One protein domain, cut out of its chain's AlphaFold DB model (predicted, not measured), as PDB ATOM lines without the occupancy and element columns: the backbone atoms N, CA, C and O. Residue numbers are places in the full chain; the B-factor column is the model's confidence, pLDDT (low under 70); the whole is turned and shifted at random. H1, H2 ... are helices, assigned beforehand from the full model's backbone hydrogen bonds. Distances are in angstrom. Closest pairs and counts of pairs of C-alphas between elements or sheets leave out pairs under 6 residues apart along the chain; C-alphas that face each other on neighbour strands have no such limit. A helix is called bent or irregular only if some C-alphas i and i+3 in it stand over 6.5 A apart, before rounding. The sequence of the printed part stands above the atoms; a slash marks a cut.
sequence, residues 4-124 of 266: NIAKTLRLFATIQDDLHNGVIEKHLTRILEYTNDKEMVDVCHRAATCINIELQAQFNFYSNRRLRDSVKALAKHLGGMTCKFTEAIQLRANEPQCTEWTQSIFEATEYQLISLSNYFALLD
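Overview. This is residues 4 to 124 of the 266 residues of an uncharacterized protein of Cyanothece sp. SIO2G6 (UniProt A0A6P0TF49). This is a rod-shaped bundle: the long helices H4 and H5 make a hairpin, H1 and then H2 run along H4, and H3 folds back beside H2 and H5. The 121 printed residues, all helix by class, have five named helices, H1 to H5, and no named strand. The whole is only just compact, close to loose, with a radius of gyration of the C-alphas of 16.0 A and spans of 53 by 22 by 21 A.

Arrangement. H1, residues 4 to 20, touches residues 81 to 92 of H4, residues 64 to 93; the closest C-alphas, of Thr 8 and Ala 88, are 5.2 A apart. H2, residues 23 to 34, touches residues 64 to 77 of H4, closest at His 27 and Ser 70, C-alphas 5.3 A apart. H2 and H3, residues 38 to 50, form a hairpin, closest at the C-alphas of Leu 28 and Cys 44, 5.8 A. H4 and H5, residues 96 to 123, form another, at a shallow tilt of 16 degrees, closest at the C-alphas of Arg 92 and Cys 98, 5.4 A. Every O i to N i+4 pair is within hydrogen-bond range in H1, H2 and H3, 25 of 26 in H4 and 22 of 24 in H5.

Along the chain. H1 begins at C-alpha 4 (125.022, 76.802, 104.304); H5 ends at C-alpha 123 (121.947, 97.012, 74.442). H4 is 42.6 A long. H5, 38.2 A, is irregular, with C-alphas 101 and 104 8.0 A apart.

Size, cuts and confidence. The printed part has no cut, the link from H3 to H4 is long, and no printed residue is under 70 in pLDDT.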
ATOM      1  N   ASN A   4     125.537  76.546 105.647       82.88
ATOM      2  CA  ASN A   4     125.022  76.802 104.304       82.88
ATOM      3  C   ASN A   4     124.048  77.983 104.273       82.88
ATOM      4  O   ASN A   4     124.135  78.794 103.355       82.88
ATOM      5  N   ILE A   5     123.218  78.172 105.306       85.50
ATOM      6  CA  ILE A   5     122.360  79.368 105.433       85.50
ATOM      7  C   ILE A   5     123.224  80.631 105.510       85.50
ATOM      8  O   ILE A   5     123.028  81.572 104.744       85.50
ATOM      9  N   ALA A   6     124.231  80.634 106.389       88.75
ATOM     10  CA  ALA A   6     125.126  81.778 106.543       88.75
ATOM     11  C   ALA A   6     125.898  82.087 105.249       88.75
ATOM     12  O   ALA A   6     126.048  83.252 104.880       88.75
ATOM     13  N   LYS A   7     126.372  81.055 104.540       91.50
ATOM     14  CA  LYS A   7     127.060  81.220 103.254       91.50
ATOM     15  C   LYS A   7     126.124  81.759 102.168       91.50
ATOM     16  O   LYS A   7     126.508  82.680 101.458       91.50
ATOM     17  N   THR A   8     124.898  81.248 102.084       91.62
ATOM     18  CA  THR A   8     123.890  81.695 101.108       91.62
ATOM     19  C   THR A   8     123.529  83.166 101.326       91.62
ATOM     20  O   THR A   8     123.557  83.952 100.384       91.62
ATOM     21  N   LEU A   9     123.292  83.577 102.577       91.38
ATOM     22  CA  LEU A   9     123.032  84.980 102.916       91.38
ATOM     23  C   LEU A   9     124.210  85.898 102.556       91.38
ATOM     24  O   LEU A   9     123.997  86.990 102.038       91.38
ATOM     25  N   ARG A  10     125.454  85.449 102.779       94.25
ATOM     26  CA  ARG A  10     126.650  86.198 102.358       94.25
ATOM     27  C   ARG A  10     126.734  86.349 100.843       94.25
ATOM     28  O   ARG A  10     127.078  87.428 100.385       94.25
ATOM     29  N   LEU A  11     126.404  85.304 100.081       95.94
ATOM     30  CA  LEU A  11     126.380  85.380  98.618       95.94
ATOM     31  C   LEU A  11     125.363  86.416  98.133       95.94
ATOM     32  O   LEU A  11     125.711  87.223  97.277       95.94
ATOM     33  N   PHE A  12     124.157  86.457  98.710       95.56
ATOM     34  CA  PHE A  12     123.186  87.503  98.374       95.56
ATOM     35  C   PHE A  12     123.686  88.899  98.732       95.56
ATOM     36  O   PHE A  12     123.579  89.793  97.901       95.56
ATOM     37  N   ALA A  13     124.283  89.081  99.912       95.00
ATOM     38  CA  ALA A  13     124.866  90.366 100.293       95.00
ATOM     39  C   ALA A  13     125.944  90.814  99.293       95.00
ATOM     40  O   ALA A  13     125.894  91.933  98.804       95.00
ATOM     41  N   THR A  14     126.852  89.914  98.896       96.50
ATOM     42  CA  THR A  14     127.876  90.217  97.885       96.50
ATOM     43  C   THR A  14     127.275  90.548  96.518       96.50
ATOM     44  O   THR A  14     127.790  91.422  95.830       96.50
ATOM     45  N   ILE A  15     126.196  89.875  96.103       97.00
ATOM     46  CA  ILE A  15     125.503  90.215  94.852       97.00
ATOM     47  C   ILE A  15     124.909  91.623  94.941       97.00
ATOM     48  O   ILE A  15     125.070  92.396  94.005       97.00
ATOM     49  N   GLN A  16     124.265  91.974  96.055       95.25
ATOM     50  CA  GLN A  16     123.698  93.310  96.246       95.25
ATOM     51  C   GLN A  16     124.791  94.387  96.289       95.25
ATOM     52  O   GLN A  16     124.663  95.409  95.618       95.25
ATOM     53  N   ASP A  17     125.912  94.130  96.966       95.44
ATOM     54  CA  ASP A  17     127.076  95.021  96.931       95.44
ATOM     55  C   ASP A  17     127.577  95.216  95.490       95.44
ATOM     56  O   ASP A  17     127.832  96.341  95.063       95.44
ATOM     57  N   ASP A  18     127.665  94.141  94.702       94.62
ATOM     58  CA  ASP A  18     128.097  94.207  93.303       94.62
ATOM     59  C   ASP A  18     127.094  94.931  92.389       94.62
ATOM     60  O   ASP A  18     127.518  95.586  91.432       94.62
ATOM     61  N   LEU A  19     125.788  94.847  92.665       93.88
ATOM     62  CA  LEU A  19     124.753  95.597  91.943       93.88
ATOM     63  C   LEU A  19     124.869  97.107  92.203       93.88
ATOM     64  O   LEU A  19     124.640  97.904  91.291       93.88
ATOM     65  N   HIS A  20     125.268  97.494  93.416       93.62
ATOM     66  CA  HIS A  20     125.251  98.881  93.890       93.62
ATOM     67  C   HIS A  20     126.642  99.525  94.055       93.62
ATOM     68  O   HIS A  20     126.747 100.653  94.529       93.62
ATOM     69  N   ASN A  21     127.723  98.879  93.608       93.44
ATOM     70  CA  ASN A  21     129.092  99.418  93.698       93.44
ATOM     71  C   ASN A  21     129.437 100.511  92.657       93.44
ATOM     72  O   ASN A  21     130.605 100.884  92.516       93.44
ATOM     73  N   GLY A  22     128.457 100.981  91.880       93.75
ATOM     74  CA  GLY A  22     128.622 102.024  90.859       93.75
ATOM     75  C   GLY A  22     129.173 101.552  89.505       93.75
ATOM     76  O   GLY A  22     129.250 102.347  88.566       93.75
ATOM     77  N   VAL A  23     129.534 100.272  89.330       95.44
ATOM     78  CA  VAL A  23     130.010  99.760  88.026       95.44
ATOM     79  C   VAL A  23     128.909  99.829  86.968       95.44
ATOM     80  O   VAL A  23     129.170 100.269  85.844       95.44
ATOM     81  N   ILE A  24     127.683  99.428  87.318       95.81
ATOM     82  CA  ILE A  24     126.544  99.464  86.394       95.81
ATOM     83  C   ILE A  24     126.221 100.911  86.014       95.81
ATOM     84  O   ILE A  24     126.194 101.231  84.826       95.81
ATOM     85  N   GLU A  25     126.081 101.798  87.002       96.25
ATOM     86  CA  GLU A  25     125.852 103.237  86.802       96.25
ATOM     87  C   GLU A  25     126.873 103.850  85.842       96.25
ATOM     88  O   GLU A  25     126.508 104.463  84.837       96.25
ATOM     89  N   LYS A  26     128.164 103.621  86.100       95.81
ATOM     90  CA  LYS A  26     129.261 104.125  85.273       95.81
ATOM     91  C   LYS A  26     129.127 103.700  83.814       95.81
ATOM     92  O   LYS A  26     129.384 104.498  82.912       95.81
ATOM     93  N   HIS A  27     128.800 102.436  83.560       96.00
ATOM     94  CA  HIS A  27     128.734 101.928  82.194       96.00
ATOM     95  C   HIS A  27     127.434 102.299  81.480       96.00
ATOM     96  O   HIS A  27     127.497 102.591  80.289       96.00
ATOM     97  N   LEU A  28     126.302 102.382  82.182       95.94
ATOM     98  CA  LEU A  28     125.064 102.933  81.622       95.94
ATOM     99  C   LEU A  28     125.224 104.421  81.277       95.94
ATOM    100  O   LEU A  28     124.899 104.826  80.166       95.94
ATOM    101  N   THR A  29     125.827 105.210  82.170       94.94
ATOM    102  CA  THR A  29     126.164 106.628  81.936       94.94
ATOM    103  C   THR A  29     127.021 106.786  80.683       94.94
ATOM    104  O   THR A  29     126.688 107.564  79.795       94.94
ATOM    105  N   ARG A  30     128.082 105.980  80.544       92.81
ATOM    106  CA  ARG A  30     128.913 105.977  79.331       92.81
ATOM    107  C   ARG A  30     128.125 105.622  78.080       92.81
ATOM    108  O   ARG A  30     128.398 106.180  77.028       92.81
ATOM    109  N   ILE A  31     127.182 104.687  78.158       92.00
ATOM    110  CA  ILE A  31     126.353 104.363  76.997       92.00
ATOM    111  C   ILE A  31     125.552 105.593  76.569       92.00
ATOM    112  O   ILE A  31     125.612 105.961  75.398       92.00
ATOM    113  N   LEU A  32     124.907 106.277  77.516       92.31
ATOM    114  CA  LEU A  32     124.155 107.510  77.263       92.31
ATOM    115  C   LEU A  32     125.026 108.658  76.716       92.31
ATOM    116  O   LEU A  32     124.573 109.411  75.861       92.31
ATOM    117  N   GLU A  33     126.290 108.771  77.135       89.88
ATOM    118  CA  GLU A  33     127.236 109.749  76.566       89.88
ATOM    119  C   GLU A  33     127.521 109.502  75.074       89.88
ATOM    120  O   GLU A  33     127.842 110.449  74.347       89.88
ATOM    121  N   TYR A  34     127.436 108.244  74.618       86.06
ATOM    122  CA  TYR A  34     127.881 107.829  73.284       86.06
ATOM    123  C   TYR A  34     126.766 107.400  72.323       86.06
ATOM    124  O   TYR A  34     127.076 106.996  71.198       86.06
ATOM    125  N   THR A  35     125.496 107.479  72.724       83.06
ATOM    126  CA  THR A  35     124.342 107.171  71.868       83.06
ATOM    127  C   THR A  35     123.210 108.176  72.058       83.06
ATOM    128  O   THR A  35     122.959 108.638  73.165       83.06
ATOM    129  N   ASN A  36     122.509 108.490  70.973       81.31
ATOM    130  CA  ASN A  36     121.237 109.215  70.977       81.31
ATOM    131  C   ASN A  36     120.071 108.327  70.493       81.31
ATOM    132  O   ASN A  36     118.960 108.819  70.291       81.31
ATOM    133  N   ASP A  37     120.315 107.023  70.323       81.19
ATOM    134  CA  ASP A  37     119.289 106.040  69.982       81.19
ATOM    135  C   ASP A  37     118.258 105.954  71.119       81.19
ATOM    136  O   ASP A  37     118.576 105.548  72.241       81.19
ATOM    137  N   LYS A  38     117.012 106.344  70.825       83.31
ATOM    138  CA  LYS A  38     115.923 106.415  71.810       83.31
ATOM    139  C   LYS A  38     115.632 105.065  72.466       83.31
ATOM    140  O   LYS A  38     115.293 105.045  73.646       83.31
ATOM    141  N   GLU A  39     115.767 103.957  71.736       83.81
ATOM    142  CA  GLU A  39     115.542 102.619  72.290       83.81
ATOM    143  C   GLU A  39     116.654 102.271  73.284       83.81
ATOM    144  O   GLU A  39     116.375 101.822  74.394       83.81
ATOM    145  N   MET A  40     117.914 102.538  72.930       89.12
ATOM    146  CA  MET A  40     119.037 102.297  73.842       89.12
ATOM    147  C   MET A  40     118.969 103.173  75.094       89.12
ATOM    148  O   MET A  40     119.257 102.691  76.192       89.12
ATOM    149  N   VAL A  41     118.577 104.441  74.943       90.31
ATOM    150  CA  VAL A  41     118.382 105.371  76.064       90.31
ATOM    151  C   VAL A  41     117.299 104.844  77.010       90.31
ATOM    152  O   VAL A  41     117.536 104.735  78.213       90.31
ATOM    153  N   ASP A  42     116.148 104.425  76.476       90.75
ATOM    154  CA  ASP A  42     115.060 103.825  77.258       90.75
ATOM    155  C   ASP A  42     115.503 102.539  77.980       90.75
ATOM    156  O   ASP A  42     115.261 102.360  79.175       90.75
ATOM    157  N   VAL A  43     116.234 101.650  77.296       92.81
ATOM    158  CA  VAL A  43     116.799 100.440  77.918       92.81
ATOM    159  C   VAL A  43     117.750 100.786  79.069       92.81
ATOM    160  O   VAL A  43     117.669 100.147  80.120       92.81
ATOM    161  N   CYS A  44     118.607 101.803  78.924       94.56
ATOM    162  CA  CYS A  44     119.509 102.236  79.995       94.56
ATOM    163  C   CYS A  44     118.743 102.729  81.231       94.56
ATOM    164  O   CYS A  44     119.068 102.332  82.350       94.56
ATOM    165  N   HIS A  45     117.699 103.541  81.045       94.69
ATOM    166  CA  HIS A  45     116.881 104.030  82.157       94.69
ATOM    167  C   HIS A  45     116.081 102.918  82.842       94.69
ATOM    168  O   HIS A  45     116.001 102.893  84.071       94.69
ATOM    169  N   ARG A  46     115.543 101.953  82.084       94.06
ATOM    170  CA  ARG A  46     114.881 100.770  82.665       94.06
ATOM    171  C   ARG A  46     115.852  99.905  83.467       94.06
ATOM    172  O   ARG A  46     115.512  99.485  84.572       94.06
ATOM    173  N   ALA A  47     117.069  99.697  82.960       95.00
ATOM    174  CA  ALA A  47     118.110  98.977  83.686       95.00
ATOM    175  C   ALA A  47     118.490  99.681  84.994       95.00
ATOM    176  O   ALA A  47     118.593  99.023  86.024       95.00
ATOM    177  N   ALA A  48     118.638 101.008  84.979       95.06
ATOM    178  CA  ALA A  48     118.939 101.781  86.181       95.06
ATOM    179  C   ALA A  48     117.784 101.759  87.194       95.06
ATOM    180  O   ALA A  48     118.014 101.545  88.381       95.06
ATOM    181  N   THR A  49     116.537 101.866  86.723       94.69
ATOM    182  CA  THR A  49     115.333 101.775  87.569       94.69
ATOM    183  C   THR A  49     115.235 100.416  88.268       94.69
ATOM    184  O   THR A  49     114.890 100.354  89.443       94.69
ATOM    185  N   CYS A  50     115.599  99.325  87.584       92.38
ATOM    186  CA  CYS A  50     115.603  97.966  88.145       92.38
ATOM    187  C   CYS A  50     116.474  97.825  89.410       92.38
ATOM    188  O   CYS A  50     116.198  96.990  90.273       92.38
ATOM    189  N   ILE A  51     117.500  98.666  89.534       92.69
ATOM    190  CA  ILE A  51     118.423  98.710  90.672       92.69
ATOM    191  C   ILE A  51     118.403 100.066  91.387       92.69
ATOM    192  O   ILE A  51     119.341 100.385  92.107       92.69
ATOM    193  N   ASN A  52     117.338 100.860  91.224       92.12
ATOM    194  CA  ASN A  52     117.148 102.155  91.890       92.12
ATOM    195  C   ASN A  52     118.351 103.113  91.773       92.12
ATOM    196  O   ASN A  52     118.742 103.753  92.748       92.12
ATOM    197  N   ILE A  53     118.944 103.203  90.583       93.06
ATOM    198  CA  ILE A  53     120.015 104.153  90.265       93.06
ATOM    199  C   ILE A  53     119.446 105.286  89.410       93.06
ATOM    200  O   ILE A  53     118.681 105.048  88.472       93.06
ATOM    201  N   GLU A  54     119.853 106.521  89.697       89.75
ATOM    202  CA  GLU A  54     119.570 107.678  88.849       89.75
ATOM    203  C   GLU A  54     120.703 107.885  87.840       89.75
ATOM    204  O   GLU A  54     121.873 107.939  88.207       89.75
ATOM    205  N   LEU A  55     120.365 108.023  86.556       91.06
ATOM    206  CA  LEU A  55     121.343 108.335  85.513       91.06
ATOM    207  C   LEU A  55     121.286 109.823  85.175       91.06
ATOM    208  O   LEU A  55     120.255 110.321  84.724       91.06
ATOM    209  N   GLN A  56     122.413 110.512  85.335       78.12
ATOM    210  CA  GLN A  56     122.585 111.913  84.948       78.12
ATOM    211  C   GLN A  56     123.625 112.009  83.829       78.12
ATOM    212  O   GLN A  56     124.783 112.347  84.058       78.12
ATOM    213  N   ALA A  57     123.224 111.665  82.607       77.00
ATOM    214  CA  ALA A  57     124.094 111.740  81.439       77.00
ATOM    215  C   ALA A  57     123.398 112.483  80.302       77.00
ATOM    216  O   ALA A  57     122.211 112.282  80.048       77.00
ATOM    217  N   GLN A  58     124.159 113.322  79.607       78.25
ATOM    218  CA  GLN A  58     123.744 113.944  78.357       78.25
ATOM    219  C   GLN A  58     124.586 113.370  77.222       78.25
ATOM    220  O   GLN A  58     125.774 113.085  77.397       78.25
ATOM    221  N   PHE A  59     123.960 113.200  76.060       81.75
ATOM    222  CA  PHE A  59     124.658 112.778  74.855       81.75
ATOM    223  C   PHE A  59     125.793 113.756  74.527       81.75
ATOM    224  O   PHE A  59     125.595 114.970  74.542       81.75
ATOM    225  N   ASN A  60     126.973 113.217  74.223       78.31
ATOM    226  CA  ASN A  60     128.157 113.994  73.878       78.31
ATOM    227  C   ASN A  60     128.514 113.803  72.396       78.31
ATOM    228  O   ASN A  60     128.397 114.726  71.597       78.31
ATOM    229  N   PHE A  61     128.913 112.588  72.009       73.25
ATOM    230  CA  PHE A  61     129.226 112.255  70.617       73.25
ATOM    231  C   PHE A  61     129.106 110.754  70.375       73.25
ATOM    232  O   PHE A  61     129.333 109.952  71.273       73.25
ATOM    233  N   TYR A  62     128.831 110.337  69.142       75.12
ATOM    234  CA  TYR A  62     128.681 108.915  68.838       75.12
ATOM    235  C   TYR A  62     130.014 108.146  68.875       75.12
ATOM    236  O   TYR A  62     130.992 108.530  68.230       75.12
ATOM    237  N   SER A  63     130.057 107.004  69.575       76.12
ATOM    238  CA  SER A  63     131.224 106.109  69.550       76.12
ATOM    239  C   SER A  63     130.867 104.631  69.720       76.12
ATOM    240  O   SER A  63     130.826 104.102  70.831       76.12
ATOM    241  N   ASN A  64     130.719 103.917  68.600       75.38
ATOM    242  CA  ASN A  64     130.390 102.484  68.593       75.38
ATOM    243  C   ASN A  64     131.382 101.632  69.411       75.38
ATOM    244  O   ASN A  64     130.984 100.755  70.173       75.38
ATOM    245  N   ARG A  65     132.688 101.916  69.319       80.62
ATOM    246  CA  ARG A  65     133.697 101.201  70.117       80.62
ATOM    247  C   ARG A  65     133.450 101.364  71.620       80.62
ATOM    248  O   ARG A  65     133.412 100.368  72.331       80.62
ATOM    249  N   ARG A  66     133.261 102.601  72.096       84.50
ATOM    250  CA  ARG A  66     133.054 102.881  73.529       84.50
ATOM    251  C   ARG A  66     131.726 102.329  74.041       84.50
ATOM    252  O   ARG A  66     131.670 101.868  75.183       84.50
ATOM    253  N   LEU A  67     130.699 102.327  73.191       86.50
ATOM    254  CA  LEU A  67     129.425 101.661  73.451       86.50
ATOM    255  C   LEU A  67     129.631 100.159  73.660       86.50
ATOM    256  O   LEU A  67     129.344  99.657  74.744       86.50
ATOM    257  N   ARG A  68     130.227  99.459  72.685       85.62
ATOM    258  CA  ARG A  68     130.493  98.013  72.790       85.62
ATOM    259  C   ARG A  68     131.379  97.663  73.979       85.62
ATOM    260  O   ARG A  68     131.120  96.673  74.652       85.62
ATOM    261  N   ASP A  69     132.411  98.458  74.251       90.56
ATOM    262  CA  ASP A  69     133.290  98.240  75.404       90.56
ATOM    263  C   ASP A  69     132.509  98.358  76.725       90.56
ATOM    264  O   ASP A  69     132.742  97.583  77.654       90.56
ATOM    265  N   SER A  70     131.539  99.276  76.800       94.06
ATOM    266  CA  SER A  70     130.680  99.443  77.977       94.06
ATOM    267  C   SER A  70     129.652  98.319  78.116       94.06
ATOM    268  O   SER A  70     129.519  97.772  79.207       94.06
ATOM    269  N   VAL A  71     129.002  97.899  77.026       92.19
ATOM    270  CA  VAL A  71     128.077  96.749  77.025       92.19
ATOM    271  C   VAL A  71     128.804  95.461  77.421       92.19
ATOM    272  O   VAL A  71     128.336  94.720  78.285       92.19
ATOM    273  N   LYS A  72     130.010  95.223  76.888       91.19
ATOM    274  CA  LYS A  72     130.852  94.080  77.283       91.19
ATOM    275  C   LYS A  72     131.229  94.112  78.761       91.19
ATOM    276  O   LYS A  72     131.254  93.063  79.404       91.19
ATOM    277  N   ALA A  73     131.541  95.289  79.301       94.75
ATOM    278  CA  ALA A  73     131.854  95.434  80.717       94.75
ATOM    279  C   ALA A  73     130.635  95.135  81.604       94.75
ATOM    280  O   ALA A  73     130.781  94.403  82.581       94.75
ATOM    281  N   LEU A  74     129.441  95.610  81.224       95.44
ATOM    282  CA  LEU A  74     128.179  95.280  81.896       95.44
ATOM    283  C   LEU A  74     127.899  93.774  81.868       95.44
ATOM    284  O   LEU A  74     127.650  93.182  82.916       95.44
ATOM    285  N   ALA A  75     128.021  93.136  80.701       92.00
ATOM    286  CA  ALA A  75     127.818  91.697  80.553       92.00
ATOM    287  C   ALA A  75     128.810  90.881  81.401       92.00
ATOM    288  O   ALA A  75     128.425  89.922  82.069       92.00
ATOM    289  N   LYS A  76     130.088  91.286  81.430       94.12
ATOM    290  CA  LYS A  76     131.110  90.649  82.272       94.12
ATOM    291  C   LYS A  76     130.792  90.802  83.762       94.12
ATOM    292  O   LYS A  76     130.933  89.835  84.509       94.12
ATOM    293  N   HIS A  77     130.386  91.999  84.185       95.38
ATOM    294  CA  HIS A  77     130.025  92.282  85.576       95.38
ATOM    295  C   HIS A  77     128.816  91.449  86.011       95.38
ATOM    296  O   HIS A  77     128.873  90.763  87.032       95.38
ATOM    297  N   LEU A  78     127.774  91.399  85.174       94.38
ATOM    298  CA  LEU A  78     126.594  90.565  85.393       94.38
ATOM    299  C   LEU A  78     126.946  89.077  85.474       94.38
ATOM    300  O   LEU A  78     126.503  88.401  86.398       94.38
ATOM    301  N   GLY A  79     127.809  88.577  84.585       91.94
ATOM    302  CA  GLY A  79     128.286  87.193  84.636       91.94
ATOM    303  C   GLY A  79     128.939  86.838  85.976       91.94
ATOM    304  O   GLY A  79     128.705  85.756  86.514       91.94
ATOM    305  N   GLY A  80     129.688  87.771  86.571       93.00
ATOM    306  CA  GLY A  80     130.273  87.602  87.902       93.00
ATOM    307  C   GLY A  80     129.241  87.485  89.031       93.00
ATOM    308  O   GLY A  80     129.487  86.766  90.000       93.00
ATOM    309  N   MET A  81     128.093  88.156  88.921       95.06
ATOM    310  CA  MET A  81     126.988  88.047  89.882       95.06
ATOM    311  C   MET A  81     126.177  86.766  89.661       95.06
ATOM    312  O   MET A  81     125.886  86.049  90.618       95.06
ATOM    313  N   THR A  82     125.904  86.407  88.406       92.50
ATOM    314  CA  THR A  82     125.198  85.170  88.040       92.50
ATOM    315  C   THR A  82     125.940  83.915  88.504       92.50
ATOM    316  O   THR A  82     125.307  82.965  88.966       92.50
ATOM    317  N   CYS A  83     127.278  83.910  88.470       94.25
ATOM    318  CA  CYS A  83     128.075  82.819  89.039       94.25
ATOM    319  C   CYS A  83     127.838  82.659  90.552       94.25
ATOM    320  O   CYS A  83     127.610  81.544  91.020       94.25
ATOM    321  N   LYS A  84     127.828  83.766  91.312       95.69
ATOM    322  CA  LYS A  84     127.542  83.744  92.761       95.69
ATOM    323  C   LYS A  84     126.106  83.304  93.047       95.69
ATOM    324  O   LYS A  84     125.863  82.554  93.989       95.69
ATOM    325  N   PHE A  85     125.156  83.733  92.218       96.12
ATOM    326  CA  PHE A  85     123.755  83.339  92.343       96.12
ATOM    327  C   PHE A  85     123.558  81.842  92.070       96.12
ATOM    328  O   PHE A  85     122.869  81.158  92.823       96.12
ATOM    329  N   THR A  86     124.244  81.298  91.062       93.44
ATOM    330  CA  THR A  86     124.267  79.851  90.782       93.44
ATOM    331  C   THR A  86     124.803  79.050  91.969       93.44
ATOM    332  O   THR A  86     124.236  78.018  92.326       93.44
ATOM    333  N   GLU A  87     125.856  79.536  92.631       94.00
ATOM    334  CA  GLU A  87     126.364  78.915  93.859       94.00
ATOM    335  C   GLU A  87     125.314  78.944  94.984       94.00
ATOM    336  O   GLU A  87     125.110  77.939  95.670       94.00
ATOM    337  N   ALA A  88     124.591  80.057  95.146       91.69
ATOM    338  CA  ALA A  88     123.506  80.162  96.119       91.69
ATOM    339  C   ALA A  88     122.368  79.164  95.825       91.69
ATOM    340  O   ALA A  88     121.888  78.512  96.751       91.69
ATOM    341  N   ILE A  89     121.980  78.973  94.555       91.44
ATOM    342  CA  ILE A  89     120.995  77.952  94.144       91.44
ATOM    343  C   ILE A  89     121.431  76.558  94.612       91.44
ATOM    344  O   ILE A  89     120.650  75.834  95.230       91.44
ATOM    345  N   GLN A  90     122.688  76.189  94.354       91.12
ATOM    346  CA  GLN A  90     123.224  74.873  94.713       91.12
ATOM    347  C   GLN A  90     123.232  74.645  96.230       91.12
ATOM    348  O   GLN A  90     122.913  73.552  96.695       91.12
ATOM    349  N   LEU A  91     123.564  75.669  97.019       88.62
ATOM    350  CA  LEU A  91     123.544  75.580  98.482       88.62
ATOM    351  C   LEU A  91     122.118  75.453  99.037       88.62
ATOM    352  O   LEU A  91     121.912  74.719 100.002       88.62
ATOM    353  N   ARG A  92     121.136  76.122  98.420       88.06
ATOM    354  CA  ARG A  92     119.716  76.048  98.810       88.06
ATOM    355  C   ARG A  92     119.095  74.687  98.506       88.06
ATOM    356  O   ARG A  92     118.384  74.149  99.347       88.06
ATOM    357  N   ALA A  93     119.402  74.105  97.346       84.69
ATOM    358  CA  ALA A  93     118.833  72.825  96.912       84.69
ATOM    359  C   ALA A  93     119.109  71.664  97.888       84.69
ATOM    360  O   ALA A  93     118.339  70.708  97.948       84.69
ATOM    361  N   ASN A  94     120.186  71.759  98.673       77.06
ATOM    362  CA  ASN A  94     120.621  70.709  99.588       77.06
ATOM    363  C   ASN A  94     120.064  70.851 101.021       77.06
ATOM    364  O   ASN A  94     120.305  69.967 101.841       77.06
ATOM    365  N   GLU A  95     119.326  71.925 101.350       80.12
ATOM    366  CA  GLU A  95     118.813  72.175 102.709       80.12
ATOM    367  C   GLU A  95     117.430  72.866 102.722       80.12
ATOM    368  O   GLU A  95     117.350  74.076 102.497       80.12
ATOM    369  N   PRO A  96     116.337  72.171 103.106       77.25
ATOM    370  CA  PRO A  96     114.983  72.745 103.141       77.25
ATOM    371  C   PRO A  96     114.846  74.000 104.016       77.25
ATOM    372  O   PRO A  96     114.158  74.950 103.649       77.25
ATOM    373  N   GLN A  97     115.555  74.038 105.151       76.75
ATOM    374  CA  GLN A  97     115.587  75.205 106.043       76.75
ATOM    375  C   GLN A  97     116.269  76.411 105.384       76.75
ATOM    376  O   GLN A  97     115.935  77.551 105.681       76.75
ATOM    377  N   CYS A  98     117.221  76.196 104.473       78.44
ATOM    378  CA  CYS A  98     117.840  77.292 103.736       78.44
ATOM    379  C   CYS A  98     116.831  77.948 102.792       78.44
ATOM    380  O   CYS A  98     116.766  79.175 102.729       78.44
ATOM    381  N   THR A  99     115.997  77.150 102.120       81.00
ATOM    382  CA  THR A  99     114.953  77.641 101.214       81.00
ATOM    383  C   THR A  99     113.980  78.574 101.924       81.00
ATOM    384  O   THR A  99     113.823  79.707 101.478       81.00
ATOM    385  N   GLU A 100     113.404  78.140 103.049       85.06
ATOM    386  CA  GLU A 100     112.412  78.910 103.817       85.06
ATOM    387  C   GLU A 100     112.953  80.278 104.257       85.06
ATOM    388  O   GLU A 100     112.324  81.308 104.028       85.06
ATOM    389  N   TRP A 101     114.165  80.307 104.814       83.38
ATOM    390  CA  TRP A 101     114.761  81.531 105.359       83.38
ATOM    391  C   TRP A 101     115.251  82.518 104.299       83.38
ATOM    392  O   TRP A 101     115.483  83.686 104.609       83.38
ATOM    393  N   THR A 102     115.460  82.061 103.064       87.75
ATOM    394  CA  THR A 102     116.077  82.874 102.007       87.75
ATOM    395  C   THR A 102     115.162  83.153 100.822       87.75
ATOM    396  O   THR A 102     115.584  83.854  99.906       87.75
ATOM    397  N   GLN A 103     113.930  82.630 100.817       90.38
ATOM    398  CA  GLN A 103     113.048  82.663  99.648       90.38
ATOM    399  C   GLN A 103     112.809  84.077  99.110       90.38
ATOM    400  O   GLN A 103     112.989  84.304  97.919       90.38
ATOM    401  N   SER A 104     112.481  85.036  99.976       91.50
ATOM    402  CA  SER A 104     112.187  86.410  99.549       91.50
ATOM    403  C   SER A 104     113.389  87.101  98.897       91.50
ATOM    404  O   SER A 104     113.265  87.715  97.841       91.50
ATOM    405  N   ILE A 105     114.574  86.971  99.500       92.94
ATOM    406  CA  ILE A 105     115.817  87.559  98.977       92.94
ATOM    407  C   ILE A 105     116.236  86.853  97.686       92.94
ATOM    408  O   ILE A 105     116.735  87.499  96.764       92.94
ATOM    409  N   PHE A 106     116.017  85.541  97.608       93.69
ATOM    410  CA  PHE A 106     116.283  84.762  96.410       93.69
ATOM    411  C   PHE A 106     115.445  85.251  95.228       93.69
ATOM    412  O   PHE A 106     116.025  85.595  94.206       93.69
ATOM    413  N   GLU A 107     114.121  85.331  95.381       93.19
ATOM    414  CA  GLU A 107     113.205  85.775  94.319       93.19
ATOM    415  C   GLU A 107     113.512  87.209  93.871       93.19
ATOM    416  O   GLU A 107     113.572  87.489  92.674       93.19
ATOM    417  N   ALA A 108     113.781  88.112  94.820       92.38
ATOM    418  CA  ALA A 108     114.149  89.490  94.508       92.38
ATOM    419  C   ALA A 108     115.461  89.567  93.709       92.38
ATOM    420  O   ALA A 108     115.535  90.257  92.691       92.38
ATOM    421  N   THR A 109     116.484  88.823  94.139       93.75
ATOM    422  CA  THR A 109     117.787  88.793  93.457       93.75
ATOM    423  C   THR A 109     117.671  88.140  92.078       93.75
ATOM    424  O   THR A 109     118.246  88.640  91.112       93.75
ATOM    425  N   GLU A 110     116.904  87.055  91.957       93.62
ATOM    426  CA  GLU A 110     116.639  86.376  90.685       93.62
ATOM    427  C   GLU A 110     116.005  87.330  89.674       93.62
ATOM    428  O   GLU A 110     116.497  87.485  88.554       93.62
ATOM    429  N   TYR A 111     114.949  88.024  90.098       91.50
ATOM    430  CA  TYR A 111     114.236  88.979  89.265       91.50
ATOM    431  C   TYR A 111     115.147  90.110  88.772       91.50
ATOM    432  O   TYR A 111     115.130  90.440  87.583       91.50
ATOM    433  N   GLN A 112     115.970  90.681  89.658       92.81
ATOM    434  CA  GLN A 112     116.924  91.732  89.295       92.81
ATOM    435  C   GLN A 112     117.944  91.237  88.265       92.81
ATOM    436  O   GLN A 112     118.150  91.888  87.239       92.81
ATOM    437  N   LEU A 113     118.555  90.070  88.493       90.94
ATOM    438  CA  LEU A 113     119.570  89.524  87.590       90.94
ATOM    439  C   LEU A 113     118.994  89.178  86.211       90.94
ATOM    440  O   LEU A 113     119.619  89.496  85.197       90.94
ATOM    441  N   ILE A 114     117.797  88.584  86.151       85.25
ATOM    442  CA  ILE A 114     117.108  88.287  84.885       85.25
ATOM    443  C   ILE A 114     116.770  89.580  84.142       85.25
ATOM    444  O   ILE A 114     117.029  89.694  82.943       85.25
ATOM    445  N   SER A 115     116.219  90.568  84.848       89.44
ATOM    446  CA  SER A 115     115.840  91.851  84.252       89.44
ATOM    447  C   SER A 115     117.055  92.563  83.661       89.44
ATOM    448  O   SER A 115     117.039  92.936  82.487       89.44
ATOM    449  N   LEU A 116     118.152  92.659  84.418       91.56
ATOM    450  CA  LEU A 116     119.411  93.230  83.936       91.56
ATOM    451  C   LEU A 116     119.986  92.454  82.750       91.56
ATOM    452  O   LEU A 116     120.438  93.072  81.790       91.56
ATOM    453  N   SER A 117     119.926  91.120  82.774       88.81
ATOM    454  CA  SER A 117     120.358  90.290  81.644       88.81
ATOM    455  C   SER A 117     119.591  90.629  80.369       88.81
ATOM    456  O   SER A 117     120.198  90.808  79.314       88.81
ATOM    457  N   ASN A 118     118.268  90.761  80.467       82.38
ATOM    458  CA  ASN A 118     117.420  91.108  79.331       82.38
ATOM    459  C   ASN A 118     117.730  92.514  78.810       82.38
ATOM    460  O   ASN A 118     117.878  92.702  77.604       82.38
ATOM    461  N   TYR A 119     117.889  93.497  79.699       90.44
ATOM    462  CA  TYR A 119     118.242  94.854  79.287       90.44
ATOM    463  C   TYR A 119     119.617  94.911  78.622       90.44
ATOM    464  O   TYR A 119     119.757  95.511  77.561       90.44
ATOM    465  N   PHE A 120     120.633  94.250  79.178       89.56
ATOM    466  CA  PHE A 120     121.975  94.271  78.595       89.56
ATOM    467  C   PHE A 120     122.037  93.541  77.252       89.56
ATOM    468  O   PHE A 120     122.756  93.989  76.363       89.56
ATOM    469  N   ALA A 121     121.239  92.486  77.061       80.44
ATOM    470  CA  ALA A 121     121.088  91.845  75.758       80.44
ATOM    471  C   ALA A 121     120.464  92.790  74.715       80.44
ATOM    472  O   ALA A 121     120.896  92.811  73.565       80.44
ATOM    473  N   LEU A 122     119.492  93.621  75.109       82.62
ATOM    474  CA  LEU A 122     118.905  94.633  74.222       82.62
ATOM    475  C   LEU A 122     119.898  95.751  73.855       82.62
ATOM    476  O   LEU A 122     119.784  96.324  72.773       82.62
ATOM    477  N   LEU A 123     120.882  96.036  74.714       86.00
ATOM    478  CA  LEU A 123     121.947  97.012  74.442       86.00
ATOM    479  C   LEU A 123     123.032  96.496  73.484       86.00
ATOM    480  O   LEU A 123     123.812  97.301  72.984       86.00
ATOM    481  N   ASP A 124     123.088  95.190  73.202       76.50
ATOM    482  CA  ASP A 124     124.038  94.602  72.240       76.50
ATOM    483  C   ASP A 124     123.622  94.826  70.769       76.50
ATOM    484  O   ASP A 124     124.284  94.380  69.830       76.50
TER     485      ASP A 124